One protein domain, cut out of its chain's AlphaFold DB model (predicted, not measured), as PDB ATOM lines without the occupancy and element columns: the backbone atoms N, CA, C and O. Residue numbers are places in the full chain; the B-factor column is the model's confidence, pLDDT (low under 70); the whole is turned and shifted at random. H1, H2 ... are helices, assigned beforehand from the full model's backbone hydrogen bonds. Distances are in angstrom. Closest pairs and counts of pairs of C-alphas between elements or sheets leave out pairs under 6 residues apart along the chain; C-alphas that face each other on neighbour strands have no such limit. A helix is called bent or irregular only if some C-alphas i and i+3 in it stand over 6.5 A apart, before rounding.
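Overview. This is residues 152 to 359 of the 674 residues of an uncharacterized protein of Streptomyces sp. CRXT-Y-14 (UniProt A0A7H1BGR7). The helices form a long arch, with the longest helix, H9, running into one leg and H1 to H4 making the other end, where H1 is the tip of the second leg. H7, H8, H10 and H11 pack on H9, and the kinked H5 bridges the two ends, packing on H4 and, with residues 237 to 245, on H6 and, with residues 238 to 245, on H7. The printed part has 208 residues with eleven named helices, H1 to H11 in order along the chain, and no named strand; the class is all helix, and the helix packing is mostly crossed. The whole is only just compact, close to loose, with a radius of gyration of the C-alphas of 19.9 A, and elongated, spanning 61 by 39 by 26 A.

Along the chain. H9, residues 301 to 323, is 33.6 A from first to last C-alpha, from (-17.925, 8.184, -67.721) to (14.807, 10.221, -60.487). It has a kink of 31 degrees near residue 316 and is irregular, with C-alphas 315 and 318 7.1 A apart. H10, residues 327 to 343, is 24.6 A long, and H11, residues 349 to 359, ends at C-alpha 359 at (-1.392, 1.206, -72.497). Before H9 come H8, residues 283 to 296 and 19.8 A long, H7, residues 267 to 278, and H6, residues 250 to 261. H5, residues 229 to 246, has a kink of 137 degrees near residue 238 and is irregular, with C-alphas 235 and 238 9.4 A apart; its first and last C-alphas are 13.9 A apart. H4 is residues 214 to 223, and H3, residues 190 to 203, is 19.9 A long. H2, residues 172 to 183, is irregular, with C-alphas 174 and 177 7.1 A apart. H1, residues 156 to 163, begins at C-alpha 156 at (13.470, 42.855, -48.187).

Arrangement. H9 and H7 are the hubs, touching four helices each. H8 and H9 form a hairpin at a shallow tilt of 9 degrees, opposite ways, closest at the C-alphas of Ala 283 and Leu 311, 6.3 A. H9 touches H10 with residues 312 to 320 alone, closest at the C-alphas of Thr 312 and Met 337, 6.2 A, and H11 with residues 304 to 308 alone, closest at those of Arg 308 and Leu 351, 6.2 A. H10 and H11 form a hairpin at a shallow tilt of 33 degrees, only just short of steep, closest at the C-alphas of Ala 342 and Arg 352, 4.0 A. H7 touches H9 with residues 268 to 273 alone, at a steep tilt of 52 degrees, closest at the C-alphas of Arg 269 and Ala 310, 5.0 A. H6 and H7 form a hairpin at 31 degrees, a shallow tilt, closest at the C-alphas of Ala 260 and Ala 267, 5.0 A. H5 touches H6 with residues 237 to 245 alone, about perpendicular at 84 degrees, closest at the C-alphas of Ala 238 and Phe 259, 5.5 A. H4 and H5 touch about perpendicular at 86 degrees, closest at the C-alphas of Leu 221 and Ala 229, 5.3 A. H2 touches H4 with residues 179 to 183 alone, closest at the C-alphas of Glu 183 and Asp 216, 5.9 A. H3 touches H4 with residues 193 to 197 alone, closest at the C-alphas of Thr 193 and Ala 220, 6.8 A. H1 touches H2, closest at the C-alphas of Leu 162 and Phe 178, 5.9 A, where H2 takes part with residues 178 to 182 alone. H4 and H6 are apart, as are H1 and H11. Every O i to N i+4 pair is within hydrogen-bond range in H1, H3, H4, H6, H7, H8, H10 and H11; the counts are 6 of 8 in H2, 7 of 14 in H5 and 17 of 19 in H9.

Size, cuts and confidence. The two C-alphas farthest apart, those of Pro 169 and Pro 345, are 61.5 A apart. The printed part has no cut. The links from H4 on to H11 are tight, those from H1 on to H4 are short, and no link is long. The mean pLDDT of the printed part is 93.6, and no printed residue is under 70.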
ATOM      1  N   ARG A 152      11.885  31.820 -56.512       93.56
ATOM      2  CA  ARG A 152      12.942  32.332 -55.623       93.56
ATOM      3  C   ARG A 152      12.355  33.292 -54.577       93.56
ATOM      4  O   ARG A 152      11.485  34.079 -54.947       93.56
ATOM      5  N   PRO A 153      12.840  33.307 -53.323       94.25
ATOM      6  CA  PRO A 153      12.375  34.257 -52.309       94.25
ATOM      7  C   PRO A 153      12.716  35.710 -52.683       94.25
ATOM      8  O   PRO A 153      13.690  35.957 -53.399       94.25
ATOM      9  N   LEU A 154      11.933  36.666 -52.169       95.12
ATOM     10  CA  LEU A 154      12.210  38.102 -52.307       95.12
ATOM     11  C   LEU A 154      13.254  38.550 -51.285       95.12
ATOM     12  O   LEU A 154      13.237  38.119 -50.130       95.12
ATOM     13  N   SER A 155      14.131  39.471 -51.682       95.25
ATOM     14  CA  SER A 155      14.867  40.272 -50.703       95.25
ATOM     15  C   SER A 155      13.926  41.289 -50.029       95.25
ATOM     16  O   SER A 155      12.903  41.653 -50.614       95.25
ATOM     17  N   PRO A 156      14.276  41.823 -48.841       95.88
ATOM     18  CA  PRO A 156      13.470  42.855 -48.187       95.88
ATOM     19  C   PRO A 156      13.214  44.077 -49.079       95.88
ATOM     20  O   PRO A 156      12.088  44.544 -49.180       95.88
ATOM     21  N   SER A 157      14.236  44.539 -49.810       95.44
ATOM     22  CA  SER A 157      14.109  45.687 -50.715       95.44
ATOM     23  C   SER A 157      13.185  45.412 -51.903       95.44
ATOM     24  O   SER A 157      12.500  46.320 -52.358       95.44
ATOM     25  N   GLN A 158      13.153  44.176 -52.407       96.06
ATOM     26  CA  GLN A 158      12.237  43.773 -53.475       96.06
ATOM     27  C   GLN A 158      10.797  43.695 -52.971       96.06
ATOM     28  O   GLN A 158       9.902  44.194 -53.647       96.06
ATOM     29  N   ALA A 159      10.578  43.122 -51.785       95.81
ATOM     30  CA  ALA A 159       9.256  43.068 -51.168       95.81
ATOM     31  C   ALA A 159       8.705  44.481 -50.916       95.81
ATOM     32  O   ALA A 159       7.625  44.807 -51.402       95.81
ATOM     33  N   ASP A 160       9.482  45.353 -50.264       95.94
ATOM     34  CA  ASP A 160       9.095  46.748 -50.006       95.94
ATOM     35  C   ASP A 160       8.760  47.497 -51.305       95.94
ATOM     36  O   ASP A 160       7.786  48.252 -51.372       95.94
ATOM     37  N   TRP A 161       9.551  47.270 -52.359       96.00
ATOM     38  CA  TRP A 161       9.331  47.882 -53.667       96.00
ATOM     39  C   TRP A 161       8.014  47.420 -54.306       96.00
ATOM     40  O   TRP A 161       7.276  48.262 -54.817       96.00
ATOM     41  N   LEU A 162       7.687  46.123 -54.236       96.25
ATOM     42  CA  LEU A 162       6.432  45.563 -54.755       96.25
ATOM     43  C   LEU A 162       5.213  46.066 -53.966       96.25
ATOM     44  O   LEU A 162       4.264  46.568 -54.569       96.25
ATOM     45  N   HIS A 163       5.262  46.031 -52.632       96.12
ATOM     46  CA  HIS A 163       4.193  46.552 -51.769       96.12
ATOM     47  C   HIS A 163       3.921  48.039 -52.025       96.12
ATOM     48  O   HIS A 163       2.774  48.477 -52.125       96.12
ATOM     49  N   ALA A 164       4.972  48.832 -52.249       94.06
ATOM     50  CA  ALA A 164       4.835  50.243 -52.589       94.06
ATOM     51  C   ALA A 164       4.139  50.499 -53.942       94.06
ATOM     52  O   ALA A 164       3.856  51.658 -54.255       94.06
ATOM     53  N   ARG A 165       3.911  49.482 -54.791       92.69
ATOM     54  CA  ARG A 165       3.108  49.584 -56.031       92.69
ATOM     55  C   ARG A 165       1.631  49.258 -55.819       92.69
ATOM     56  O   ARG A 165       0.819  49.635 -56.655       92.69
ATOM     57  N   LEU A 166       1.286  48.627 -54.699       93.06
ATOM     58  CA  LEU A 166      -0.092  48.342 -54.285       93.06
ATOM     59  C   LEU A 166      -0.659  49.397 -53.312       93.06
ATOM     60  O   LEU A 166      -1.755  49.230 -52.763       93.06
ATOM     61  N   ALA A 167       0.095  50.475 -53.075       86.31
ATOM     62  CA  ALA A 167      -0.320  51.623 -52.275       86.31
ATOM     63  C   ALA A 167      -1.277  52.552 -53.053       86.31
ATOM     64  O   ALA A 167      -1.261  52.590 -54.281       86.31
ATOM     65  N   ASP A 168      -2.107  53.313 -52.333       71.88
ATOM     66  CA  ASP A 168      -3.215  54.081 -52.918       71.88
ATOM     67  C   ASP A 168      -2.791  55.193 -53.906       71.88
ATOM     68  O   ASP A 168      -1.824  55.917 -53.641       71.88
ATOM     69  N   PRO A 169      -3.579  55.436 -54.982       77.94
ATOM     70  CA  PRO A 169      -4.807  54.728 -55.379       77.94
ATOM     71  C   PRO A 169      -4.551  53.462 -56.226       77.94
ATOM     72  O   PRO A 169      -3.733  53.474 -57.142       77.94
ATOM     73  N   LEU A 170      -5.316  52.394 -55.962       85.12
ATOM     74  CA  LEU A 170      -5.201  51.097 -56.643       85.12
ATOM     75  C   LEU A 170      -5.890  51.089 -58.026       85.12
ATOM     76  O   LEU A 170      -7.119  51.091 -58.118       85.12
ATOM     77  N   ASP A 171      -5.101  51.016 -59.101       90.00
ATOM     78  CA  ASP A 171      -5.561  50.614 -60.439       90.00
ATOM     79  C   ASP A 171      -5.336  49.107 -60.609       90.00
ATOM     80  O   ASP A 171      -4.194  48.651 -60.639       90.00
ATOM     81  N   LEU A 172      -6.421  48.335 -60.727       92.25
ATOM     82  CA  LEU A 172      -6.371  46.874 -60.794       92.25
ATOM     83  C   LEU A 172      -5.466  46.367 -61.924       92.25
ATOM     84  O   LEU A 172      -4.682  45.447 -61.703       92.25
ATOM     85  N   ALA A 173      -5.538  46.965 -63.117       90.19
ATOM     86  CA  ALA A 173      -4.756  46.503 -64.263       90.19
ATOM     87  C   ALA A 173      -3.255  46.754 -64.052       90.19
ATOM     88  O   ALA A 173      -2.437  45.876 -64.310       90.19
ATOM     89  N   ALA A 174      -2.899  47.925 -63.519       89.25
ATOM     90  CA  ALA A 174      -1.515  48.259 -63.197       89.25
ATOM     91  C   ALA A 174      -0.978  47.465 -61.992       89.25
ATOM     92  O   ALA A 174       0.206  47.144 -61.950       89.25
ATOM     93  N   ALA A 175      -1.838  47.135 -61.025       93.00
ATOM     94  CA  ALA A 175      -1.490  46.407 -59.807       93.00
ATOM     95  C   ALA A 175      -1.313  44.897 -60.024       93.00
ATOM     96  O   ALA A 175      -0.525  44.270 -59.317       93.00
ATOM     97  N   THR A 176      -2.028  44.329 -61.002       94.75
ATOM     98  CA  THR A 176      -2.070  42.888 -61.308       94.75
ATOM     99  C   THR A 176      -0.689  42.223 -61.291       94.75
ATOM    100  O   THR A 176      -0.494  41.324 -60.474       94.75
ATOM    101  N   PRO A 177       0.302  42.654 -62.096       93.94
ATOM    102  CA  PRO A 177       1.570  41.935 -62.173       93.94
ATOM    103  C   PRO A 177       2.368  41.987 -60.857       93.94
ATOM    104  O   PRO A 177       3.084  41.044 -60.544       93.94
ATOM    105  N   PHE A 178       2.206  43.033 -60.039       95.62
ATOM    106  CA  PHE A 178       2.852  43.117 -58.723       95.62
ATOM    107  C   PHE A 178       2.177  42.213 -57.688       95.62
ATOM    108  O   PHE A 178       2.864  41.573 -56.894       95.62
ATOM    109  N   ALA A 179       0.841  42.152 -57.706       96.06
ATOM    110  CA  ALA A 179       0.070  41.287 -56.819       96.06
ATOM    111  C   ALA A 179       0.370  39.805 -57.081       96.06
ATOM    112  O   ALA A 179       0.610  39.060 -56.134       96.06
ATOM    113  N   VAL A 180       0.452  39.416 -58.356       95.62
ATOM    114  CA  VAL A 180       0.860  38.072 -58.795       95.62
ATOM    115  C   VAL A 180       2.256  37.723 -58.268       95.62
ATOM    116  O   VAL A 180       2.437  36.699 -57.609       95.62
ATOM    117  N   SER A 181       3.256  38.586 -58.491       95.94
ATOM    118  CA  SER A 181       4.627  38.304 -58.038       95.94
ATOM    119  C   SER A 181       4.750  38.188 -56.510       95.94
ATOM    120  O   SER A 181       5.592  37.425 -56.022       95.94
ATOM    121  N   LEU A 182       3.937  38.940 -55.754       96.88
ATOM    122  CA  LEU A 182       3.851  38.833 -54.296       96.88
ATOM    123  C   LEU A 182       3.174  37.529 -53.859       96.88
ATOM    124  O   LEU A 182       3.721  36.823 -53.011       96.88
ATOM    125  N   GLU A 183       2.013  37.185 -54.416       96.12
ATOM    126  CA  GLU A 183       1.250  36.031 -53.927       96.12
ATOM    127  C   GLU A 183       1.828  34.684 -54.332       96.12
ATOM    128  O   GLU A 183       1.760  33.754 -53.539       96.12
ATOM    129  N   ARG A 184       2.565  34.604 -55.445       93.31
ATOM    130  CA  ARG A 184       3.422  33.446 -55.777       93.31
ATOM    131  C   ARG A 184       4.439  33.081 -54.682       93.31
ATOM    132  O   ARG A 184       5.176  32.101 -54.806       93.31
ATOM    133  N   ARG A 185       4.556  33.920 -53.650       94.62
ATOM    134  CA  ARG A 185       5.438  33.792 -52.487       94.62
ATOM    135  C   ARG A 185       4.698  34.051 -51.174       94.62
ATOM    136  O   ARG A 185       5.341  34.397 -50.183       94.62
ATOM    137  N   ASP A 186       3.373  33.940 -51.188       95.00
ATOM    138  CA  ASP A 186       2.481  34.132 -50.042       95.00
ATOM    139  C   ASP A 186       2.612  35.511 -49.374       95.00
ATOM    140  O   ASP A 186       2.355  35.667 -48.174       95.00
ATOM    141  N   ALA A 187       3.055  36.524 -50.127       96.19
ATOM    142  CA  ALA A 187       3.473  37.803 -49.568       96.19
ATOM    143  C   ALA A 187       2.383  38.881 -49.575       96.19
ATOM    144  O   ALA A 187       2.600  39.914 -48.946       96.19
ATOM    145  N   LEU A 188       1.217  38.684 -50.216       96.94
ATOM    146  CA  LEU A 188       0.141  39.677 -50.108       96.94
ATOM    147  C   LEU A 188      -0.316  39.815 -48.655       96.94
ATOM    148  O   LEU A 188      -0.530  38.819 -47.947       96.94
ATOM    149  N   THR A 189      -0.482  41.067 -48.228       96.25
ATOM    150  CA  THR A 189      -1.015  41.407 -46.906       96.25
ATOM    151  C   THR A 189      -2.549  41.413 -46.913       96.25
ATOM    152  O   THR A 189      -3.145  41.684 -47.956       96.25
ATOM    153  N   PRO A 190      -3.217  41.197 -45.761       96.56
ATOM    154  CA  PRO A 190      -4.681  41.242 -45.683       96.56
ATOM    155  C   PRO A 190      -5.300  42.544 -46.209       96.56
ATOM    156  O   PRO A 190      -6.278  42.511 -46.950       96.56
ATOM    157  N   ASP A 191      -4.687  43.690 -45.900       95.06
ATOM    158  CA  ASP A 191      -5.172  44.993 -46.362       95.06
ATOM    159  C   ASP A 191      -5.059  45.146 -47.890       95.06
ATOM    160  O   ASP A 191      -5.927  45.748 -48.522       95.06
ATOM    161  N   GLU A 192      -3.990  44.631 -48.505       96.56
ATOM    162  CA  GLU A 192      -3.830  44.624 -49.967       96.56
ATOM    163  C   GLU A 192      -4.824  43.672 -50.627       96.56
ATOM    164  O   GLU A 192      -5.458  44.045 -51.613       96.56
ATOM    165  N   THR A 193      -4.996  42.478 -50.058       96.81
ATOM    166  CA  THR A 193      -5.959  41.472 -50.511       96.81
ATOM    167  C   THR A 193      -7.388  42.022 -50.495       96.81
ATOM    168  O   THR A 193      -8.100  41.878 -51.488       96.81
ATOM    169  N   GLU A 194      -7.807  42.720 -49.434       96.00
ATOM    170  CA  GLU A 194      -9.145  43.324 -49.353       96.00
ATOM    171  C   GLU A 194      -9.337  44.448 -50.390       96.00
ATOM    172  O   GLU A 194     -10.358  44.498 -51.084       96.00
ATOM    173  N   ARG A 195      -8.335  45.319 -50.582       95.00
ATOM    174  CA  ARG A 195      -8.396  46.364 -51.623       95.00
ATOM    175  C   ARG A 195      -8.469  45.768 -53.032       95.00
ATOM    176  O   ARG A 195      -9.285  46.221 -53.840       95.00
ATOM    177  N   LEU A 196      -7.653  44.751 -53.321       96.38
ATOM    178  CA  LEU A 196      -7.660  44.029 -54.597       96.38
ATOM    179  C   LEU A 196      -9.004  43.340 -54.837       96.38
ATOM    180  O   LEU A 196      -9.557  43.469 -55.926       96.38
ATOM    181  N   LEU A 197      -9.574  42.689 -53.818       96.19
ATOM    182  CA  LEU A 197     -10.893  42.061 -53.892       96.19
ATOM    183  C   LEU A 197     -11.984  43.073 -54.254       96.19
ATOM    184  O   LEU A 197     -12.776  42.825 -55.166       96.19
ATOM    185  N   HIS A 198     -12.009  44.232 -53.593       95.00
ATOM    186  CA  HIS A 198     -12.968  45.289 -53.910       95.00
ATOM    187  C   HIS A 198     -12.803  45.825 -55.338       95.00
ATOM    188  O   HIS A 198     -13.798  45.980 -56.051       95.00
ATOM    189  N   ALA A 199     -11.568  46.082 -55.776       94.94
ATOM    190  CA  ALA A 199     -11.293  46.548 -57.133       94.94
ATOM    191  C   ALA A 199     -11.682  45.499 -58.190       94.94
ATOM    192  O   ALA A 199     -12.298  45.834 -59.205       94.94
ATOM    193  N   TRP A 200     -11.387  44.226 -57.927       95.62
ATOM    194  CA  TRP A 200     -11.727  43.098 -58.789       95.62
ATOM    195  C   TRP A 200     -13.239  42.923 -58.946       95.62
ATOM    196  O   TRP A 200     -13.741  42.917 -60.072       95.62
ATOM    197  N   GLN A 201     -13.988  42.879 -57.840       94.62
ATOM    198  CA  GLN A 201     -15.452  42.774 -57.869       94.62
ATOM    199  C   GLN A 201     -16.109  43.965 -58.582       94.62
ATOM    200  O   GLN A 201     -17.098  43.785 -59.298       94.62
ATOM    201  N   ALA A 202     -15.558  45.173 -58.421       94.44
ATOM    202  CA  ALA A 202     -16.059  46.371 -59.088       94.44
ATOM    203  C   ALA A 202     -15.801  46.362 -60.607       94.44
ATOM    204  O   ALA A 202     -16.665  46.785 -61.376       94.44
ATOM    205  N   ALA A 203     -14.636  45.877 -61.052       94.25
ATOM    206  CA  ALA A 203     -14.261  45.836 -62.468       94.25
ATOM    207  C   ALA A 203     -14.879  44.647 -63.236       94.25
ATOM    208  O   ALA A 203     -15.110  44.737 -64.448       94.25
ATOM    209  N   TYR A 204     -15.178  43.544 -62.542       93.31
ATOM    210  CA  TYR A 204     -15.644  42.287 -63.137       93.31
ATOM    211  C   TYR A 204     -16.942  41.738 -62.506       93.31
ATOM    212  O   TYR A 204     -17.017  40.548 -62.177       93.31
ATOM    213  N   PRO A 205     -18.014  42.546 -62.369       91.81
ATOM    214  CA  PRO A 205     -19.252  42.090 -61.745       91.81
ATOM    215  C   PRO A 205     -19.883  40.941 -62.545       91.81
ATOM    216  O   PRO A 205     -20.182  41.082 -63.731       91.81
ATOM    217  N   GLY A 206     -20.075  39.791 -61.893       88.56
ATOM    218  CA  GLY A 206     -20.645  38.583 -62.510       88.56
ATOM    219  C   GLY A 206     -19.723  37.859 -63.499       88.56
ATOM    220  O   GLY A 206     -20.162  36.918 -64.152       88.56
ATOM    221  N   ARG A 207     -18.460  38.284 -63.618       92.75
ATOM    222  CA  ARG A 207     -17.477  37.734 -64.562       92.75
ATOM    223  C   ARG A 207     -16.076  37.659 -63.950       92.75
ATOM    224  O   ARG A 207     -15.082  37.993 -64.582       92.75
ATOM    225  N   LEU A 208     -16.017  37.241 -62.688       92.44
ATOM    226  CA  LEU A 208     -14.803  37.231 -61.865       92.44
ATOM    227  C   LEU A 208     -13.625  36.498 -62.535       92.44
ATOM    228  O   LEU A 208     -12.505  36.996 -62.501       92.44
ATOM    229  N   ALA A 209     -13.894  35.385 -63.222       92.94
ATOM    230  CA  ALA A 209     -12.883  34.590 -63.924       92.94
ATOM    231  C   ALA A 209     -12.252  35.275 -65.159       92.94
ATOM    232  O   ALA A 209     -11.302  34.736 -65.718       92.94
ATOM    233  N   ASP A 210     -12.764  36.430 -65.606       94.12
ATOM    234  CA  ASP A 210     -12.216  37.158 -66.764       94.12
ATOM    235  C   ASP A 210     -10.939  37.952 -66.422       94.12
ATOM    236  O   ASP A 210     -10.259  38.427 -67.332       94.12
ATOM    237  N   TRP A 211     -10.627  38.146 -65.136       94.81
ATOM    238  CA  TRP A 211      -9.393  38.808 -64.707       94.81
ATOM    239  C   TRP A 211      -8.273  37.788 -64.535       94.81
ATOM    240  O   TRP A 211      -8.401  36.878 -63.733       94.81
ATOM    241  N   GLU A 212      -7.164  37.949 -65.248       91.19
ATOM    242  CA  GLU A 212      -6.117  36.924 -65.379       91.19
ATOM    243  C   GLU A 212      -5.423  36.464 -64.085       91.19
ATOM    244  O   GLU A 212      -4.833  35.395 -64.111       91.19
ATOM    245  N   ALA A 213      -5.509  37.224 -62.985       94.12
ATOM    246  CA  ALA A 213      -4.863  36.914 -61.699       94.12
ATOM    247  C   ALA A 213      -5.861  36.539 -60.584       94.12
ATOM    248  O   ALA A 213      -5.603  36.739 -59.392       94.12
ATOM    249  N   TRP A 214      -7.055  36.065 -60.959       95.62
ATOM    250  CA  TRP A 214      -8.083  35.679 -59.991       95.62
ATOM    251  C   TRP A 214      -7.643  34.522 -59.083       95.62
ATOM    252  O   TRP A 214      -8.095  34.451 -57.941       95.62
ATOM    253  N   ASP A 215      -6.810  33.615 -59.587       95.19
ATOM    254  CA  ASP A 215      -6.309  32.421 -58.908       95.19
ATOM    255  C   ASP A 215      -5.323  32.789 -57.802       95.19
ATOM    256  O   ASP A 215      -5.518  32.363 -56.664       95.19
ATOM    257  N   ASP A 216      -4.360  33.666 -58.098       95.88
ATOM    258  CA  ASP A 216      -3.450  34.238 -57.104       95.88
ATOM    259  C   ASP A 216      -4.247  34.975 -56.007       95.88
ATOM    260  O   ASP A 216      -4.076  34.734 -54.814       95.88
ATOM    261  N   LEU A 217      -5.213  35.831 -56.366       97.38
ATOM    262  CA  LEU A 217      -6.005  36.526 -55.344       97.38
ATOM    263  C   LEU A 217      -6.873  35.565 -54.513       97.38
ATOM    264  O   LEU A 217      -7.013  35.756 -53.302       97.38
ATOM    265  N   LEU A 218      -7.450  34.529 -55.127       97.81
ATOM    266  CA  LEU A 218      -8.185  33.494 -54.401       97.81
ATOM    267  C   LEU A 218      -7.268  32.723 -53.443       97.81
ATOM    268  O   LEU A 218      -7.677  32.468 -52.308       97.81
ATOM    269  N   HIS A 219      -6.044  32.400 -53.864       97.31
ATOM    270  CA  HIS A 219      -5.030  31.777 -53.016       97.31
ATOM    271  C   HIS A 219      -4.786  32.617 -51.754       97.31
ATOM    272  O   HIS A 219      -4.933  32.111 -50.637       97.31
ATOM    273  N   ALA A 220      -4.559  33.928 -51.915       97.94
ATOM    274  CA  ALA A 220      -4.381  34.853 -50.793       97.94
ATOM    275  C   ALA A 220      -5.593  34.870 -49.850       97.94
ATOM    276  O   ALA A 220      -5.440  34.773 -48.631       97.94
ATOM    277  N   LEU A 221      -6.806  34.963 -50.407       98.31
ATOM    278  CA  LEU A 221      -8.052  34.987 -49.636       98.31
ATOM    279  C   LEU A 221      -8.236  33.713 -48.800       98.31
ATOM    280  O   LEU A 221      -8.650  33.798 -47.644       98.31
ATOM    281  N   LEU A 222      -7.937  32.544 -49.371       97.25
ATOM    282  CA  LEU A 222      -8.035  31.254 -48.685       97.25
ATOM    283  C   LEU A 222      -6.968  31.117 -47.593       97.25
ATOM    284  O   LEU A 222      -7.295  30.769 -46.460       97.25
ATOM    285  N   ARG A 223      -5.709  31.441 -47.908       96.44
ATOM    286  CA  ARG A 223      -4.569  31.398 -46.977       96.44
ATOM    287  C   ARG A 223      -4.778  32.292 -45.753       96.44
ATOM    288  O   ARG A 223      -4.349  31.947 -44.654       96.44
ATOM    289  N   GLN A 224      -5.428  33.436 -45.944       97.06
ATOM    290  CA  GLN A 224      -5.698  34.422 -44.895       97.06
ATOM    291  C   GLN A 224      -7.025  34.186 -44.146       97.06
ATOM    292  O   GLN A 224      -7.380  35.004 -43.300       97.06
ATOM    293  N   ASP A 225      -7.760  33.105 -44.443       95.38
ATOM    294  CA  ASP A 225      -9.103  32.823 -43.900       95.38
ATOM    295  C   ASP A 225     -10.072  34.014 -44.059       95.38
ATOM    296  O   ASP A 225     -10.828  34.394 -43.160       95.38
ATOM    297  N   HIS A 226     -10.026  34.662 -45.227       97.44
ATOM    298  CA  HIS A 226     -10.830  35.844 -45.491       97.44
ATOM    299  C   HIS A 226     -12.321  35.485 -45.594       97.44
ATOM    300  O   HIS A 226     -12.717  34.563 -46.312       97.44
ATOM    301  N   ALA A 227     -13.185  36.281 -44.955       94.81
ATOM    302  CA  ALA A 227     -14.617  35.984 -44.823       94.81
ATOM    303  C   ALA A 227     -15.358  35.789 -46.164       94.81
ATOM    304  O   ALA A 227     -16.351  35.064 -46.223       94.81
ATOM    305  N   GLN A 228     -14.887  36.424 -47.243       96.12
ATOM    306  CA  GLN A 228     -15.480  36.297 -48.582       96.12
ATOM    307  C   GLN A 228     -14.896  35.166 -49.445       96.12
ATOM    308  O   GLN A 228     -15.453  34.906 -50.509       96.12
ATOM    309  N   ALA A 229     -13.822  34.484 -49.025       97.12
ATOM    310  CA  ALA A 229     -13.115  33.508 -49.865       97.12
ATOM    311  C   ALA A 229     -14.063  32.439 -50.433       97.12
ATOM    312  O   ALA A 229     -14.085  32.179 -51.633       97.12
ATOM    313  N   TRP A 230     -14.942  31.896 -49.592       96.75
ATOM    314  CA  TRP A 230     -15.884  30.856 -50.006       96.75
ATOM    315  C   TRP A 230     -17.018  31.355 -50.901       96.75
ATOM    316  O   TRP A 230     -17.450  30.620 -51.777       96.75
ATOM    317  N   ALA A 231     -17.446  32.612 -50.757       96.19
ATOM    318  CA  ALA A 231     -18.399  33.199 -51.699       96.19
ATOM    319  C   ALA A 231     -17.781  33.348 -53.102       96.19
ATOM    320  O   ALA A 231     -18.482  33.236 -54.107       96.19
ATOM    321  N   ILE A 232     -16.464  33.576 -53.176       96.75
ATOM    322  CA  ILE A 232     -15.716  33.596 -54.436       96.75
ATOM    323  C   ILE A 232     -15.558  32.181 -55.005       96.75
ATOM    324  O   ILE A 232     -15.785  32.000 -56.199       96.75
ATOM    325  N   VAL A 233     -15.246  31.178 -54.173       96.88
ATOM    326  CA  VAL A 233     -15.220  29.762 -54.594       96.88
ATOM    327  C   VAL A 233     -16.562  29.357 -55.208       96.88
ATOM    328  O   VAL A 233     -16.582  28.832 -56.319       96.88
ATOM    329  N   ASP A 234     -17.677  29.680 -54.551       94.81
ATOM    330  CA  ASP A 234     -19.023  29.385 -55.056       94.81
ATOM    331  C   ASP A 234     -19.300  30.083 -56.401       94.81
ATOM    332  O   ASP A 234     -19.919  29.507 -57.296       94.81
ATOM    333  N   ALA A 235     -18.819  31.319 -56.574       94.31
ATOM    334  CA  ALA A 235     -18.986  32.081 -57.812       94.31
ATOM    335  C   ALA A 235     -18.112  31.564 -58.972       94.31
ATOM    336  O   ALA A 235     -18.512  31.664 -60.135       94.31
ATOM    337  N   LEU A 236     -16.921  31.037 -58.678       94.25
ATOM    338  CA  LEU A 236     -15.996  30.480 -59.672       94.25
ATOM    339  C   LEU A 236     -16.326  29.023 -60.035       94.25
ATOM    340  O   LEU A 236     -16.044  28.596 -61.161       94.25
ATOM    341  N   GLY A 237     -16.925  28.273 -59.104       94.12
ATOM    342  CA  GLY A 237     -17.228  26.852 -59.243       94.12
ATOM    343  C   GLY A 237     -15.961  26.010 -59.422       94.12
ATOM    344  O   GLY A 237     -14.923  26.281 -58.822       94.12
ATOM    345  N   ALA A 238     -16.015  25.024 -60.323       92.81
ATOM    346  CA  ALA A 238     -14.914  24.089 -60.565       92.81
ATOM    347  C   ALA A 238     -13.588  24.734 -60.998       92.81
ATOM    348  O   ALA A 238     -12.546  24.092 -60.866       92.81
ATOM    349  N   ARG A 239     -13.594  25.988 -61.476       93.75
ATOM    350  CA  ARG A 239     -12.357  26.726 -61.786       93.75
ATOM    351  C   ARG A 239     -11.472  26.919 -60.556       93.75
ATOM    352  O   ARG A 239     -10.263  26.921 -60.706       93.75
ATOM    353  N   ALA A 240     -12.055  27.020 -59.363       95.25
ATOM    354  CA  ALA A 240     -11.313  27.195 -58.117       95.25
ATOM    355  C   ALA A 240     -10.577  25.924 -57.641       95.25
ATOM    356  O   ALA A 240      -9.831  25.995 -56.668       95.25
ATOM    357  N   SER A 241     -10.804  24.765 -58.275       94.62
ATOM    358  CA  SER A 241     -10.335  23.468 -57.765       94.62
ATOM    359  C   SER A 241      -8.813  23.397 -57.633       94.62
ATOM    360  O   SER A 241      -8.333  22.999 -56.575       94.62
ATOM    361  N   ASP A 242      -8.066  23.859 -58.642       91.94
ATOM    362  CA  ASP A 242      -6.599  23.913 -58.613       91.94
ATOM    363  C   ASP A 242      -6.107  24.745 -57.414       91.94
ATOM    364  O   ASP A 242      -5.344  24.241 -56.592       91.94
ATOM    365  N   THR A 243      -6.629  25.962 -57.222       94.31
ATOM    366  CA  THR A 243      -6.266  26.836 -56.089       94.31
ATOM    367  C   THR A 243      -6.605  26.210 -54.729       94.31
ATOM    368  O   THR A 243      -5.855  26.352 -53.764       94.31
ATOM    369  N   LEU A 244      -7.708  25.457 -54.629       95.12
ATOM    370  CA  LEU A 244      -8.073  24.737 -53.402       95.12
ATOM    371  C   LEU A 244      -7.078  23.620 -53.048       95.12
ATOM    372  O   LEU A 244      -6.998  23.239 -51.880       95.12
ATOM    373  N   THR A 245      -6.313  23.099 -54.016       92.88
ATOM    374  CA  THR A 245      -5.229  22.140 -53.738       92.88
ATOM    375  C   THR A 245      -3.975  22.792 -53.162       92.88
ATOM    376  O   THR A 245      -3.216  22.116 -52.469       92.88
ATOM    377  N   GLU A 246      -3.772  24.088 -53.404       91.44
ATOM    378  CA  GLU A 246      -2.622  24.853 -52.903       91.44
ATOM    379  C   GLU A 246      -2.823  25.316 -51.454       91.44
ATOM    380  O   GLU A 246      -1.863  25.377 -50.686       91.44
ATOM    381  N   VAL A 247      -4.083  25.502 -51.034       92.19
ATOM    382  CA  VAL A 247      -4.473  25.751 -49.634       92.19
ATOM    383  C   VAL A 247      -5.411  24.637 -49.131       92.19
ATOM    384  O   VAL A 247      -6.621  24.856 -48.985       92.19
ATOM    385  N   PRO A 248      -4.893  23.416 -48.862       90.75
ATOM    386  CA  PRO A 248      -5.723  22.276 -48.493       90.75
ATOM    387  C   PRO A 248      -6.568  22.546 -47.241       90.75
ATOM    388  O   PRO A 248      -6.053  22.935 -46.194       90.75
ATOM    389  N   SER A 249      -7.868  22.255 -47.316       93.75
ATOM    390  CA  SER A 249      -8.786  22.286 -46.168       93.75
ATOM    391  C   SER A 249      -9.914  21.260 -46.323       93.75
ATOM    392  O   SER A 249     -10.270  20.894 -47.444       93.75
ATOM    393  N   GLU A 250     -10.534  20.832 -45.214       94.19
ATOM    394  CA  GLU A 250     -11.708  19.934 -45.242       94.19
ATOM    395  C   GLU A 250     -12.862  20.524 -46.067       94.19
ATOM    396  O   GLU A 250     -13.524  19.824 -46.836       94.19
ATOM    397  N   ARG A 251     -13.079  21.842 -45.960       95.12
ATOM    398  CA  ARG A 251     -14.099  22.549 -46.744       95.12
ATOM    399  C   ARG A 251     -13.750  22.585 -48.235       95.12
ATOM    400  O   ARG A 251     -14.648  22.444 -49.061       95.12
ATOM    401  N   GLY A 252     -12.466  22.705 -48.579       95.56
ATOM    402  CA  GLY A 252     -11.985  22.613 -49.962       95.56
ATOM    403  C   GLY A 252     -12.196  21.223 -50.546       95.56
ATOM    404  O   GLY A 252     -12.728  21.100 -51.645       95.56
ATOM    405  N   LEU A 253     -11.882  20.177 -49.775       96.88
ATOM    406  CA  LEU A 253     -12.155  18.791 -50.158       96.88
ATOM    407  C   LEU A 253     -13.649  18.567 -50.440       96.88
ATOM    408  O   LEU A 253     -13.994  17.969 -51.460       96.88
ATOM    409  N   ALA A 254     -14.535  19.076 -49.580       96.62
ATOM    410  CA  ALA A 254     -15.979  18.981 -49.785       96.62
ATOM    411  C   ALA A 254     -16.438  19.701 -51.068       96.62
ATOM    412  O   ALA A 254     -17.183  19.117 -51.852       96.62
ATOM    413  N   ALA A 255     -15.949  20.921 -51.318       96.69
ATOM    414  CA  ALA A 255     -16.302  21.699 -52.507       96.69
ATOM    415  C   ALA A 255     -15.829  21.025 -53.807       96.69
ATOM    416  O   ALA A 255     -16.614  20.828 -54.733       96.69
ATOM    417  N   VAL A 256     -14.564  20.594 -53.867       96.75
ATOM    418  CA  VAL A 256     -14.003  19.927 -55.055       96.75
ATOM    419  C   VAL A 256     -14.700  18.590 -55.326       96.75
ATOM    420  O   VAL A 256     -14.985  18.264 -56.480       96.75
ATOM    421  N   ARG A 257     -15.052  17.838 -54.272       96.69
ATOM    422  CA  ARG A 257     -15.902  16.645 -54.385       96.69
ATOM    423  C   ARG A 257     -17.255  16.982 -55.018       96.69
ATOM    424  O   ARG A 257     -17.673  16.288 -55.938       96.69
ATOM    425  N   GLU A 258     -17.944  18.022 -54.550       95.69
ATOM    426  CA  GLU A 258     -19.239  18.432 -55.114       95.69
ATOM    427  C   GLU A 258     -19.130  18.821 -56.594       95.69
ATOM    428  O   GLU A 258     -19.943  18.374 -57.403       95.69
ATOM    429  N   PHE A 259     -18.089  19.568 -56.978       94.81
ATOM    430  CA  PHE A 259     -17.830  19.908 -58.380       94.81
ATOM    431  C   PHE A 259     -17.591  18.661 -59.241       94.81
ATOM    432  O   PHE A 259     -18.187  18.518 -60.311       94.81
ATOM    433  N   ALA A 260     -16.767  17.725 -58.765       94.38
ATOM    434  CA  ALA A 260     -16.485  16.479 -59.472       94.38
ATOM    435  C   ALA A 260     -17.749  15.620 -59.665       94.38
ATOM    436  O   ALA A 260     -17.972  15.081 -60.753       94.38
ATOM    437  N   LEU A 261     -18.601  15.526 -58.637       93.25
ATOM    438  CA  LEU A 261     -19.881  14.810 -58.703       93.25
ATOM    439  C   LEU A 261     -20.895  15.498 -59.631       93.25
ATOM    440  O   LEU A 261     -21.712  14.816 -60.241       93.25
ATOM    441  N   ALA A 262     -20.805  16.818 -59.808       90.31
ATOM    442  CA  ALA A 262     -21.587  17.556 -60.800       90.31
ATOM    443  C   ALA A 262     -21.111  17.336 -62.257       90.31
ATOM    444  O   ALA A 262     -21.720  17.866 -63.186       90.31
ATOM    445  N   GLY A 263     -20.050  16.547 -62.473       84.06
ATOM    446  CA  GLY A 263     -19.517  16.204 -63.795       84.06
ATOM    447  C   GLY A 263     -18.318  17.046 -64.244       84.06
ATOM    448  O   GLY A 263     -17.885  16.921 -65.393       84.06
ATOM    449  N   GLU A 264     -17.755  17.882 -63.369       90.38
ATOM    450  CA  GLU A 264     -16.616  18.738 -63.710       90.38
ATOM    451  C   GLU A 264     -15.301  17.951 -63.701       90.38
ATOM    452  O   GLU A 264     -14.749  17.571 -62.667       90.38
ATOM    453  N   ARG A 265     -14.785  17.690 -64.904       86.00
ATOM    454  CA  ARG A 265     -13.676  16.752 -65.140       86.00
ATOM    455  C   ARG A 265     -12.353  17.162 -64.501       86.00
ATOM    456  O   ARG A 265     -11.586  16.269 -64.144       86.00
ATOM    457  N   SER A 266     -12.063  18.462 -64.418       84.38
ATOM    458  CA  SER A 266     -10.830  18.975 -63.804       84.38
ATOM    459  C   SER A 266     -10.818  18.728 -62.296       84.38
ATOM    460  O   SER A 266      -9.816  18.247 -61.772       84.38
ATOM    461  N   ALA A 267     -11.968  18.903 -61.639       94.38
ATOM    462  CA  ALA A 267     -12.116  18.746 -60.195       94.38
ATOM    463  C   ALA A 267     -11.822  17.316 -59.702       94.38
ATOM    464  O   ALA A 267     -11.424  17.130 -58.560       94.38
ATOM    465  N   VAL A 268     -11.955  16.284 -60.545       95.69
ATOM    466  CA  VAL A 268     -11.648  14.892 -60.154       95.69
ATOM    467  C   VAL A 268     -10.176  14.713 -59.765       95.69
ATOM    468  O   VAL A 268      -9.872  13.985 -58.818       95.69
ATOM    469  N   ARG A 269      -9.250  15.369 -60.482       94.44
ATOM    470  CA  ARG A 269      -7.818  15.319 -60.152       94.44
ATOM    471  C   ARG A 269      -7.572  15.945 -58.785       94.44
ATOM    472  O   ARG A 269      -6.896  15.352 -57.950       94.44
ATOM    473  N   ASP A 270      -8.152  17.114 -58.569       95.06
ATOM    474  CA  ASP A 270      -7.957  17.906 -57.358       95.06
ATOM    475  C   ASP A 270      -8.625  17.235 -56.152       95.06
ATOM    476  O   ASP A 270      -8.071  17.233 -55.053       95.06
ATOM    477  N   TRP A 271      -9.750  16.548 -56.378       97.31
ATOM    478  CA  TRP A 271     -10.393  15.703 -55.380       97.31
ATOM    479  C   TRP A 271      -9.465  14.566 -54.955       97.31
ATOM    480  O   TRP A 271      -9.252  14.378 -53.759       97.31
ATOM    481  N   LEU A 272      -8.861  13.841 -55.904       96.62
ATOM    482  CA  LEU A 272      -7.896  12.790 -55.574       96.62
ATOM    483  C   LEU A 272      -6.707  13.351 -54.781       96.62
ATOM    484  O   LEU A 272      -6.294  12.740 -53.798       96.62
ATOM    485  N   THR A 273      -6.178  14.511 -55.175       94.12
ATOM    486  CA  THR A 273      -5.072  15.177 -54.474       94.12
ATOM    487  C   THR A 273      -5.440  15.518 -53.027       94.12
ATOM    488  O   THR A 273      -4.739  15.099 -52.106       94.12
ATOM    489  N   LEU A 274      -6.560  16.213 -52.808       95.81
ATOM    490  CA  LEU A 274      -7.011  16.617 -51.472       95.81
ATOM    491  C   LEU A 274      -7.412  15.420 -50.607       95.81
ATOM    492  O   LEU A 274      -7.041  15.349 -49.437       95.81
ATOM    493  N   TYR A 275      -8.116  14.441 -51.173       96.69
ATOM    494  CA  TYR A 275      -8.525  13.240 -50.445       96.69
ATOM    495  C   TYR A 275      -7.309  12.442 -49.962       96.69
ATOM    496  O   TYR A 275      -7.308  11.916 -48.851       96.69
ATOM    497  N   ARG A 276      -6.230  12.408 -50.757       94.62
ATOM    498  CA  ARG A 276      -4.968  11.793 -50.334       94.62
ATOM    499  C   ARG A 276      -4.261  12.543 -49.214       94.62
ATOM    500  O   ARG A 276      -3.599  11.909 -48.397       94.62
ATOM    501  N   ALA A 277      -4.385  13.866 -49.179       92.06
ATOM    502  CA  ALA A 277      -3.783  14.687 -48.137       92.06
ATOM    503  C   ALA A 277      -4.504  14.546 -46.782       92.06
ATOM    504  O   ALA A 277      -3.839  14.554 -45.748       92.06
ATOM    505  N   PHE A 278      -5.834  14.393 -46.783       91.88
ATOM    506  CA  PHE A 278      -6.648  14.414 -45.559       91.88
ATOM    507  C   PHE A 278      -7.122  13.047 -45.064       91.88
ATOM    508  O   PHE A 278      -7.191  12.835 -43.857       91.88
ATOM    509  N   GLU A 279      -7.451  12.129 -45.970       93.38
ATOM    510  CA  GLU A 279      -8.230  10.933 -45.629       93.38
ATOM    511  C   GLU A 279      -7.466   9.636 -45.920       93.38
ATOM    512  O   GLU A 279      -7.358   8.757 -45.065       93.38
ATOM    513  N   GLU A 280      -6.918   9.489 -47.131       95.62
ATOM    514  CA  GLU A 280      -6.337   8.222 -47.597       95.62
ATOM    515  C   GLU A 280      -5.075   8.433 -48.449       95.62
ATOM    516  O   GLU A 280      -5.177   8.607 -49.665       95.62
ATOM    517  N   PRO A 281      -3.870   8.367 -47.855       94.06
ATOM    518  CA  PRO A 281      -2.617   8.624 -48.569       94.06
ATOM    519  C   PRO A 281      -2.320   7.672 -49.746       94.06
ATOM    520  O   PRO A 281      -1.636   8.069 -50.702       94.06
ATOM    521  N   ASP A 282      -2.811   6.425 -49.697       95.50
ATOM    522  CA  ASP A 282      -2.606   5.428 -50.756       95.50
ATOM    523  C   ASP A 282      -3.466   5.758 -51.984       95.50
ATOM    524  O   ASP A 282      -4.697   5.742 -51.937       95.50
ATOM    525  N   ALA A 283      -2.808   6.031 -53.115       95.94
ATOM    526  CA  ALA A 283      -3.483   6.493 -54.327       95.94
ATOM    527  C   ALA A 283      -4.491   5.473 -54.886       95.94
ATOM    528  O   ALA A 283      -5.543   5.872 -55.384       95.94
ATOM    529  N   VAL A 284      -4.211   4.167 -54.773       97.31
ATOM    530  CA  VAL A 284      -5.114   3.119 -55.267       97.31
ATOM    531  C   VAL A 284      -6.358   3.050 -54.388       97.31
ATOM    532  O   VAL A 284      -7.469   3.088 -54.911       97.31
ATOM    533  N   ARG A 285      -6.211   3.008 -53.058       97.69
ATOM    534  CA  ARG A 285      -7.352   3.013 -52.127       97.69
ATOM    535  C   ARG A 285      -8.189   4.281 -52.273       97.69
ATOM    536  O   ARG A 285      -9.413   4.178 -52.320       97.69
ATOM    537  N   ALA A 286      -7.553   5.443 -52.415       97.62
ATOM    538  CA  ALA A 286      -8.242   6.701 -52.683       97.62
ATOM    539  C   ALA A 286      -9.059   6.633 -53.984       97.62
ATOM    540  O   ALA A 286     -10.260   6.903 -53.973       97.62
ATOM    541  N   ALA A 287      -8.454   6.171 -55.084       97.94
ATOM    542  CA  ALA A 287      -9.148   6.023 -56.361       97.94
ATOM    543  C   ALA A 287     -10.309   5.017 -56.297       97.94
ATOM    544  O   ALA A 287     -11.356   5.267 -56.886       97.94
ATOM    545  N   VAL A 288     -10.183   3.916 -55.547       98.06
ATOM    546  CA  VAL A 288     -11.290   2.965 -55.326       98.06
ATOM    547  C   VAL A 288     -12.480   3.651 -54.653       98.06
ATOM    548  O   VAL A 288     -13.620   3.450 -55.073       98.06
ATOM    549  N   ARG A 289     -12.232   4.464 -53.618       97.62
ATOM    550  CA  ARG A 289     -13.292   5.189 -52.901       97.62
ATOM    551  C   ARG A 289     -13.964   6.226 -53.795       97.62
ATOM    552  O   ARG A 289     -15.187   6.216 -53.893       97.62
ATOM    553  N   ILE A 290     -13.172   7.034 -54.496       97.69
ATOM    554  CA  ILE A 290     -13.675   8.050 -55.427       97.69
ATOM    555  C   ILE A 290     -14.475   7.401 -56.564       97.69
ATOM    556  O   ILE A 290     -15.568   7.856 -56.877       97.69
ATOM    557  N   ALA A 291     -13.995   6.300 -57.149       97.06
ATOM    558  CA  ALA A 291     -14.709   5.591 -58.211       97.06
ATOM    559  C   ALA A 291     -16.058   5.031 -57.743       97.06
ATOM    560  O   ALA A 291     -17.052   5.153 -58.457       97.06
ATOM    561  N   ALA A 292     -16.109   4.443 -56.542       96.44
ATOM    562  CA  ALA A 292     -17.358   3.956 -55.960       96.44
ATOM    563  C   ALA A 292     -18.361   5.097 -55.734       96.44
ATOM    564  O   ALA A 292     -19.563   4.916 -55.916       96.44
ATOM    565  N   GLU A 293     -17.870   6.275 -55.360       97.12
ATOM    566  CA  GLU A 293     -18.708   7.437 -55.116       97.12
ATOM    567  C   GLU A 293     -19.191   8.111 -56.404       97.12
ATOM    568  O   GLU A 293     -20.368   8.450 -56.492       97.12
ATOM    569  N   LEU A 294     -18.332   8.223 -57.422       95.44
ATOM    570  CA  LEU A 294     -18.716   8.644 -58.772       95.44
ATOM    571  C   LEU A 294     -19.819   7.735 -59.332       95.44
ATOM    572  O   LEU A 294     -20.828   8.230 -59.824       95.44
ATOM    573  N   ALA A 295     -19.660   6.415 -59.194       92.88
ATOM    574  CA  ALA A 295     -20.666   5.448 -59.626       92.88
ATOM    575  C   ALA A 295     -21.984   5.579 -58.843       92.88
ATOM    576  O   ALA A 295     -23.055   5.486 -59.428       92.88
ATOM    577  N   ALA A 296     -21.927   5.831 -57.531       94.81
ATOM    578  CA  ALA A 296     -23.122   5.993 -56.699       94.81
ATOM    579  C   ALA A 296     -23.942   7.259 -57.014       94.81
ATOM    580  O   ALA A 296     -25.101   7.337 -56.609       94.81
ATOM    581  N   HIS A 297     -23.349   8.237 -57.702       93.94
ATOM    582  CA  HIS A 297     -23.999   9.490 -58.099       93.94
ATOM    583  C   HIS A 297     -24.231   9.578 -59.613       93.94
ATOM    584  O   HIS A 297     -24.479  10.672 -60.115       93.94
ATOM    585  N   ASP A 298     -24.126   8.456 -60.334       88.94
ATOM    586  CA  ASP A 298     -24.287   8.393 -61.790       88.94
ATOM    587  C   ASP A 298     -23.420   9.435 -62.527       88.94
ATOM    588  O   ASP A 298     -23.836  10.050 -63.513       88.94
ATOM    589  N   ALA A 299     -22.198   9.667 -62.026       87.75
ATOM    590  CA  ALA A 299     -21.289  10.630 -62.629       87.75
ATOM    591  C   ALA A 299     -20.928  10.203 -64.069       87.75
ATOM    592  O   ALA A 299     -20.773   9.006 -64.335       87.75
ATOM    593  N   PRO A 300     -20.733  11.155 -65.001       85.19
ATOM    594  CA  PRO A 300     -20.398  10.831 -66.384       85.19
ATOM    595  C   PRO A 300     -19.141   9.960 -66.493       85.19
ATOM    596  O   PRO A 300     -18.175  10.151 -65.752       85.19
ATOM    597  N   GLU A 301     -19.083   9.069 -67.489       84.25
ATOM    598  CA  GLU A 301     -17.925   8.184 -67.721       84.25
ATOM    599  C   GLU A 301     -16.603   8.967 -67.849       84.25
ATOM    600  O   GLU A 301     -15.539   8.518 -67.417       84.25
ATOM    601  N   ALA A 302     -16.668  10.192 -68.376       85.75
ATOM    602  CA  ALA A 302     -15.516  11.076 -68.485       85.75
ATOM    603  C   ALA A 302     -14.863  11.400 -67.123       85.75
ATOM    604  O   ALA A 302     -13.650  11.606 -67.076       85.75
ATOM    605  N   SER A 303     -15.615  11.377 -66.016       91.50
ATOM    606  CA  SER A 303     -15.073  11.531 -64.660       91.50
ATOM    607  C   SER A 303     -14.212  10.334 -64.249       91.50
ATOM    608  O   SER A 303     -13.146  10.525 -63.665       91.50
ATOM    609  N   LEU A 304     -14.589   9.102 -64.619       92.06
ATOM    610  CA  LEU A 304     -13.743   7.919 -64.400       92.06
ATOM    611  C   LEU A 304     -12.460   7.976 -65.242       92.06
ATOM    612  O   LEU A 304     -11.395   7.572 -64.774       92.06
ATOM    613  N   ARG A 305     -12.521   8.535 -66.458       91.62
ATOM    614  CA  ARG A 305     -11.321   8.766 -67.287       91.62
ATOM    615  C   ARG A 305     -10.383   9.786 -66.650       91.62
ATOM    616  O   ARG A 305      -9.178   9.528 -66.585       91.62
ATOM    617  N   SER A 306     -10.927  10.893 -66.139       93.38
ATOM    618  CA  SER A 306     -10.161  11.862 -65.349       93.38
ATOM    619  C   SER A 306      -9.539  11.212 -64.115       93.38
ATOM    620  O   SER A 306      -8.357  11.425 -63.859       93.38
ATOM    621  N   LEU A 307     -10.282  10.357 -63.403       97.00
ATOM    622  CA  LEU A 307      -9.775   9.637 -62.235       97.00
ATOM    623  C   LEU A 307      -8.625   8.693 -62.593       97.00
ATOM    624  O   LEU A 307      -7.625   8.672 -61.883       97.00
ATOM    625  N   ARG A 308      -8.717   7.955 -63.708       96.06
ATOM    626  CA  ARG A 308      -7.605   7.124 -64.200       96.06
ATOM    627  C   ARG A 308      -6.373   7.980 -64.479       96.06
ATOM    628  O   ARG A 308      -5.293   7.652 -64.003       96.06
ATOM    629  N   SER A 309      -6.529   9.094 -65.199       94.44
ATOM    630  CA  SER A 309      -5.409  10.006 -65.477       94.44
ATOM    631  C   SER A 309      -4.796  10.576 -64.193       94.44
ATOM    632  O   SER A 309      -3.574  10.681 -64.093       94.44
ATOM    633  N   ALA A 310      -5.628  10.930 -63.210       95.44
ATOM    634  CA  ALA A 310      -5.191  11.442 -61.917       95.44
ATOM    635  C   ALA A 310      -4.466  10.367 -61.090       95.44
ATOM    636  O   ALA A 310      -3.425  10.656 -60.506       95.44
ATOM    637  N   LEU A 311      -4.961   9.125 -61.091       97.38
ATOM    638  CA  LEU A 311      -4.325   7.985 -60.429       97.38
ATOM    639  C   LEU A 311      -2.935   7.713 -61.013       97.38
ATOM    640  O   LEU A 311      -1.962   7.651 -60.265       97.38
ATOM    641  N   THR A 312      -2.817   7.617 -62.338       95.75
ATOM    642  CA  THR A 312      -1.523   7.414 -63.006       95.75
ATOM    643  C   THR A 312      -0.572   8.583 -62.724       95.75
ATOM    644  O   THR A 312       0.600   8.371 -62.415       95.75
ATOM    645  N   GLY A 313      -1.068   9.825 -62.732       92.62
ATOM    646  CA  GLY A 313      -0.298  10.998 -62.303       92.62
ATOM    647  C   GLY A 313       0.213  10.880 -60.861       92.62
ATOM    648  O   GLY A 313       1.404  11.052 -60.614       92.62
ATOM    649  N   ALA A 314      -0.654  10.504 -59.918       93.00
ATOM    650  CA  ALA A 314      -0.305  10.349 -58.506       93.00
ATOM    651  C   ALA A 314       0.726   9.233 -58.259       93.00
ATOM    652  O   ALA A 314       1.616   9.399 -57.428       93.00
ATOM    653  N   LEU A 315       0.633   8.117 -58.990       93.50
ATOM    654  CA  LEU A 315       1.573   6.993 -58.894       93.50
ATOM    655  C   LEU A 315       2.946   7.308 -59.504       93.50
ATOM    656  O   LEU A 315       3.948   6.723 -59.100       93.50
ATOM    657  N   THR A 316       3.005   8.225 -60.470       91.12
ATOM    658  CA  THR A 316       4.256   8.591 -61.155       91.12
ATOM    659  C   THR A 316       4.956   9.815 -60.566       91.12
ATOM    660  O   THR A 316       6.155   9.979 -60.793       91.12
ATOM    661  N   ALA A 317       4.249  10.653 -59.800       84.94
ATOM    662  CA  ALA A 317       4.773  11.911 -59.262       84.94
ATOM    663  C   ALA A 317       6.039  11.721 -58.406       84.94
ATOM    664  O   ALA A 317       7.073  12.300 -58.728       84.94
ATOM    665  N   GLY A 318       5.993  10.848 -57.390       83.56
ATOM    666  CA  GLY A 318       7.138  10.617 -56.497       83.56
ATOM    667  C   GLY A 318       8.356  10.049 -57.227       83.56
ATOM    668  O   GLY A 318       9.469  10.541 -57.070       83.56
ATOM    669  N   TRP A 319       8.137   9.085 -58.127       88.25
ATOM    670  CA  TRP A 319       9.217   8.500 -58.926       88.25
ATOM    671  C   TRP A 319       9.910   9.540 -59.816       88.25
ATOM    672  O   TRP A 319      11.133   9.533 -59.962       88.25
ATOM    673  N   ARG A 320       9.147  10.466 -60.402       82.56
ATOM    674  CA  ARG A 320       9.702  11.545 -61.226       82.56
ATOM    675  C   ARG A 320      10.566  12.498 -60.403       82.56
ATOM    676  O   ARG A 320      11.650  12.853 -60.860       82.56
ATOM    677  N   GLU A 321      10.092  12.900 -59.227       82.19
ATOM    678  CA  GLU A 321      10.824  13.795 -58.322       82.19
ATOM    679  C   GLU A 321      12.141  13.168 -57.851       82.19
ATOM    680  O   GLU A 321      13.173  13.834 -57.837       82.19
ATOM    681  N   GLU A 322      12.130  11.872 -57.534       85.62
ATOM    682  CA  GLU A 322      13.312  11.148 -57.058       85.62
ATOM    683  C   GLU A 322      14.356  10.897 -58.155       85.62
ATOM    684  O   GLU A 322      15.558  10.900 -57.885       85.62
ATOM    685  N   THR A 323      13.918  10.661 -59.395       85.31
ATOM    686  CA  THR A 323      14.807  10.221 -60.487       85.31
ATOM    687  C   THR A 323      15.231  11.333 -61.440       85.31
ATOM    688  O   THR A 323      16.213  11.165 -62.164       85.31
ATOM    689  N   GLY A 324      14.496  12.449 -61.497       81.88
ATOM    690  CA  GLY A 324      14.721  13.503 -62.492       81.88
ATOM    691  C   GLY A 324      14.520  13.023 -63.936       81.88
ATOM    692  O   GLY A 324      15.097  13.587 -64.869       81.88
ATOM    693  N   ALA A 325      13.746  11.951 -64.138       83.44
ATOM    694  CA  ALA A 325      13.577  11.321 -65.438       83.44
ATOM    695  C   ALA A 325      12.974  12.282 -66.479       83.44
ATOM    696  O   ALA A 325      11.971  12.958 -66.241       83.44
ATOM    697  N   GLY A 326      13.565  12.300 -67.678       82.69
ATOM    698  CA  GLY A 326      13.059  13.099 -68.793       82.69
ATOM    699  C   GLY A 326      11.674  12.642 -69.271       82.69
ATOM    700  O   GLY A 326      11.283  11.485 -69.100       82.69
ATOM    701  N   TYR A 327      10.960  13.537 -69.960       81.88
ATOM    702  CA  TYR A 327       9.568  13.347 -70.400       81.88
ATOM    703  C   TYR A 327       9.286  11.990 -71.069       81.88
ATOM    704  O   TYR A 327       8.293  11.330 -70.770       81.88
ATOM    705  N   ARG A 328      10.173  11.525 -71.960       83.62
ATOM    706  CA  ARG A 328       9.978  10.245 -72.661       83.62
ATOM    707  C   ARG A 328      10.005   9.046 -71.711       83.62
ATOM    708  O   ARG A 328       9.214   8.126 -71.885       83.62
ATOM    709  N   VAL A 329      10.898   9.050 -70.723       87.62
ATOM    710  CA  VAL A 329      10.988   7.964 -69.735       87.62
ATOM    711  C   VAL A 329       9.791   8.024 -68.788       87.62
ATOM    712  O   VAL A 329       9.197   6.989 -68.505       87.62
ATOM    713  N   GLN A 330       9.358   9.226 -68.400       87.12
ATOM    714  CA  GLN A 330       8.131   9.423 -67.625       87.12
ATOM    715  C   GLN A 330       6.898   8.833 -68.330       87.12
ATOM    716  O   GLN A 330       6.097   8.161 -67.689       87.12
ATOM    717  N   GLN A 331       6.749   9.029 -69.644       88.81
ATOM    718  CA  GLN A 331       5.636   8.450 -70.409       88.81
ATOM    719  C   GLN A 331       5.670   6.913 -70.428       88.81
ATOM    720  O   GLN A 331       4.626   6.271 -70.325       88.81
ATOM    721  N   LEU A 332       6.859   6.312 -70.524       91.94
ATOM    722  CA  LEU A 332       7.022   4.856 -70.443       91.94
ATOM    723  C   LEU A 332       6.700   4.332 -69.038       91.94
ATOM    724  O   LEU A 332       6.028   3.314 -68.899       91.94
ATOM    725  N   TYR A 333       7.125   5.057 -68.003       93.94
ATOM    726  CA  TYR A 333       6.836   4.715 -66.615       93.94
ATOM    727  C   TYR A 333       5.341   4.854 -66.283       93.94
ATOM    728  O   TYR A 333       4.770   4.000 -65.611       93.94
ATOM    729  N   ALA A 334       4.668   5.872 -66.826       94.12
ATOM    730  CA  ALA A 334       3.212   5.994 -66.759       94.12
ATOM    731  C   ALA A 334       2.512   4.802 -67.433       94.12
ATOM    732  O   ALA A 334       1.561   4.265 -66.873       94.12
ATOM    733  N   GLY A 335       3.033   4.325 -68.570       95.19
ATOM    734  CA  GLY A 335       2.578   3.081 -69.195       95.19
ATOM    735  C   GLY A 335       2.717   1.869 -68.268       95.19
ATOM    736  O   GLY A 335       1.775   1.097 -68.124       95.19
ATOM    737  N   LEU A 336       3.844   1.724 -67.565       96.44
ATOM    738  CA  LEU A 336       4.004   0.674 -66.553       96.44
ATOM    739  C   LEU A 336       2.976   0.799 -65.412       96.44
ATOM    740  O   LEU A 336       2.432  -0.208 -64.957       96.44
ATOM    741  N   MET A 337       2.679   2.016 -64.949       97.19
ATOM    742  CA  MET A 337       1.639   2.220 -63.933       97.19
ATOM    743  C   MET A 337       0.246   1.864 -64.462       97.19
ATOM    744  O   MET A 337      -0.525   1.247 -63.731       97.19
ATOM    745  N   ASP A 338      -0.064   2.167 -65.725       97.75
ATOM    746  CA  ASP A 338      -1.317   1.752 -66.367       97.75
ATOM    747  C   ASP A 338      -1.405   0.213 -66.504       97.75
ATOM    748  O   ASP A 338      -2.464  -0.356 -66.241       97.75
ATOM    749  N   VAL A 339      -0.301  -0.490 -66.804       97.94
ATOM    750  CA  VAL A 339      -0.219  -1.973 -66.787       97.94
ATOM    751  C   VAL A 339      -0.569  -2.532 -65.405       97.94
ATOM    752  O   VAL A 339      -1.393  -3.445 -65.276       97.94
ATOM    753  N   ARG A 340       0.024  -1.960 -64.351       97.44
ATOM    754  CA  ARG A 340      -0.250  -2.358 -62.963       97.44
ATOM    755  C   ARG A 340      -1.690  -2.053 -62.567       97.44
ATOM    756  O   ARG A 340      -2.354  -2.907 -61.991       97.44
ATOM    757  N   CYS A 341      -2.208  -0.881 -62.930       98.00
ATOM    758  CA  CYS A 341      -3.597  -0.516 -62.663       98.00
ATOM    759  C   CYS A 341      -4.571  -1.458 -63.379       98.00
ATOM    760  O   CYS A 341      -5.523  -1.916 -62.760       98.00
ATOM    761  N   ALA A 342      -4.326  -1.806 -64.645       97.88
ATOM    762  CA  ALA A 342      -5.178  -2.719 -65.408       97.88
ATOM    763  C   ALA A 342      -5.290  -4.118 -64.771       97.88
ATOM    764  O   ALA A 342      -6.326  -4.776 -64.887       97.88
ATOM    765  N   THR A 343      -4.247  -4.563 -64.068       97.31
ATOM    766  CA  THR A 343      -4.173  -5.894 -63.449       97.31
ATOM    767  C   THR A 343      -4.448  -5.903 -61.940       97.31
ATOM    768  O   THR A 343      -4.562  -6.981 -61.358       97.31
ATOM    769  N   ASP A 344      -4.632  -4.743 -61.298       97.19
ATOM    770  CA  ASP A 344      -4.864  -4.649 -59.851       97.19
ATOM    771  C   ASP A 344      -6.318  -5.008 -59.474       97.19
ATOM    772  O   ASP A 344      -7.241  -4.230 -59.741       97.19
ATOM    773  N   PRO A 345      -6.571  -6.142 -58.793       95.75
ATOM    774  CA  PRO A 345      -7.927  -6.586 -58.475       95.75
ATOM    775  C   PRO A 345      -8.658  -5.679 -57.475       95.75
ATOM    776  O   PRO A 345      -9.869  -5.825 -57.310       95.75
ATOM    777  N   ARG A 346      -7.954  -4.760 -56.799       96.69
ATOM    778  CA  ARG A 346      -8.566  -3.779 -55.892       96.69
ATOM    779  C   ARG A 346      -9.331  -2.705 -56.661       96.69
ATOM    780  O   ARG A 346     -10.296  -2.165 -56.125       96.69
ATOM    781  N   LEU A 347      -8.917  -2.392 -57.892       97.56
ATOM    782  CA  LEU A 347      -9.555  -1.371 -58.717       97.56
ATOM    783  C   LEU A 347     -10.867  -1.891 -59.341       97.56
ATOM    784  O   LEU A 347     -10.922  -3.029 -59.835       97.56
ATOM    785  N   PRO A 348     -11.929  -1.060 -59.392       96.19
ATOM    786  CA  PRO A 348     -13.137  -1.364 -60.152       96.19
ATOM    787  C   PRO A 348     -12.813  -1.730 -61.602       96.19
ATOM    788  O   PRO A 348     -11.857  -1.209 -62.182       96.19
ATOM    789  N   ARG A 349     -13.616  -2.624 -62.198       94.31
ATOM    790  CA  ARG A 349     -13.394  -3.094 -63.577       94.31
ATOM    791  C   ARG A 349     -13.268  -1.925 -64.555       94.31
ATOM    792  O   ARG A 349     -12.353  -1.942 -65.366       94.31
ATOM    793  N   ASP A 350     -14.108  -0.906 -64.430       92.88
ATOM    794  CA  ASP A 350     -14.133   0.213 -65.376       92.88
ATOM    795  C   ASP A 350     -12.824   1.018 -65.363       92.88
ATOM    796  O   ASP A 350     -12.283   1.336 -66.419       92.88
ATOM    797  N   LEU A 351     -12.226   1.254 -64.186       95.62
ATOM    798  CA  LEU A 351     -10.900   1.884 -64.103       95.62
ATOM    799  C   LEU A 351      -9.802   1.000 -64.701       95.62
ATOM    800  O   LEU A 351      -8.900   1.511 -65.369       95.62
ATOM    801  N   ARG A 352      -9.885  -0.319 -64.501       97.06
ATOM    802  CA  ARG A 352      -8.937  -1.270 -65.095       97.06
ATOM    803  C   ARG A 352      -9.019  -1.286 -66.617       97.06
ATOM    804  O   ARG A 352      -7.984  -1.272 -67.274       97.06
ATOM    805  N   VAL A 353     -10.230  -1.265 -67.173       95.19
ATOM    806  CA  VAL A 353     -10.481  -1.170 -68.621       95.19
ATOM    807  C   VAL A 353      -9.888   0.120 -69.188       95.19
ATOM    808  O   VAL A 353      -9.184   0.087 -70.195       95.19
ATOM    809  N   LEU A 354     -10.093   1.254 -68.512       94.25
ATOM    810  CA  LEU A 354      -9.528   2.538 -68.931       94.25
ATOM    811  C   LEU A 354      -7.994   2.552 -68.904       94.25
ATOM    812  O   LEU A 354      -7.376   3.115 -69.810       94.25
ATOM    813  N   ALA A 355      -7.378   1.929 -67.896       95.94
ATOM    814  CA  ALA A 355      -5.928   1.763 -67.833       95.94
ATOM    815  C   ALA A 355      -5.420   0.837 -68.954       95.94
ATOM    816  O   ALA A 355      -4.458   1.168 -69.647       95.94
ATOM    817  N   ALA A 356      -6.122  -0.269 -69.215       95.31
ATOM    818  CA  ALA A 356      -5.783  -1.197 -70.290       95.31
ATOM    819  C   ALA A 356      -5.847  -0.537 -71.673       95.31
ATOM    820  O   ALA A 356      -4.895  -0.647 -72.443       95.31
ATOM    821  N   HIS A 357      -6.905   0.223 -71.975       91.25
ATOM    822  CA  HIS A 357      -7.005   0.970 -73.232       91.25
ATOM    823  C   HIS A 357      -5.881   2.000 -73.412       91.25
ATOM    824  O   HIS A 357      -5.441   2.224 -74.543       91.25
ATOM    825  N   ALA A 358      -5.422   2.625 -72.322       90.38
ATOM    826  CA  ALA A 358      -4.376   3.645 -72.362       90.38
ATOM    827  C   ALA A 358      -2.993   3.075 -72.714       90.38
ATOM    828  O   ALA A 358      -2.215   3.749 -73.399       90.38
ATOM    829  N   VAL A 359      -2.697   1.845 -72.279       92.88
ATOM    830  CA  VAL A 359      -1.392   1.206 -72.497       92.88
ATOM    831  C   VAL A 359      -1.372   0.156 -73.607       92.88
ATOM    832  O   VAL A 359      -0.285  -0.192 -74.057       92.88
TER     833      VAL A 359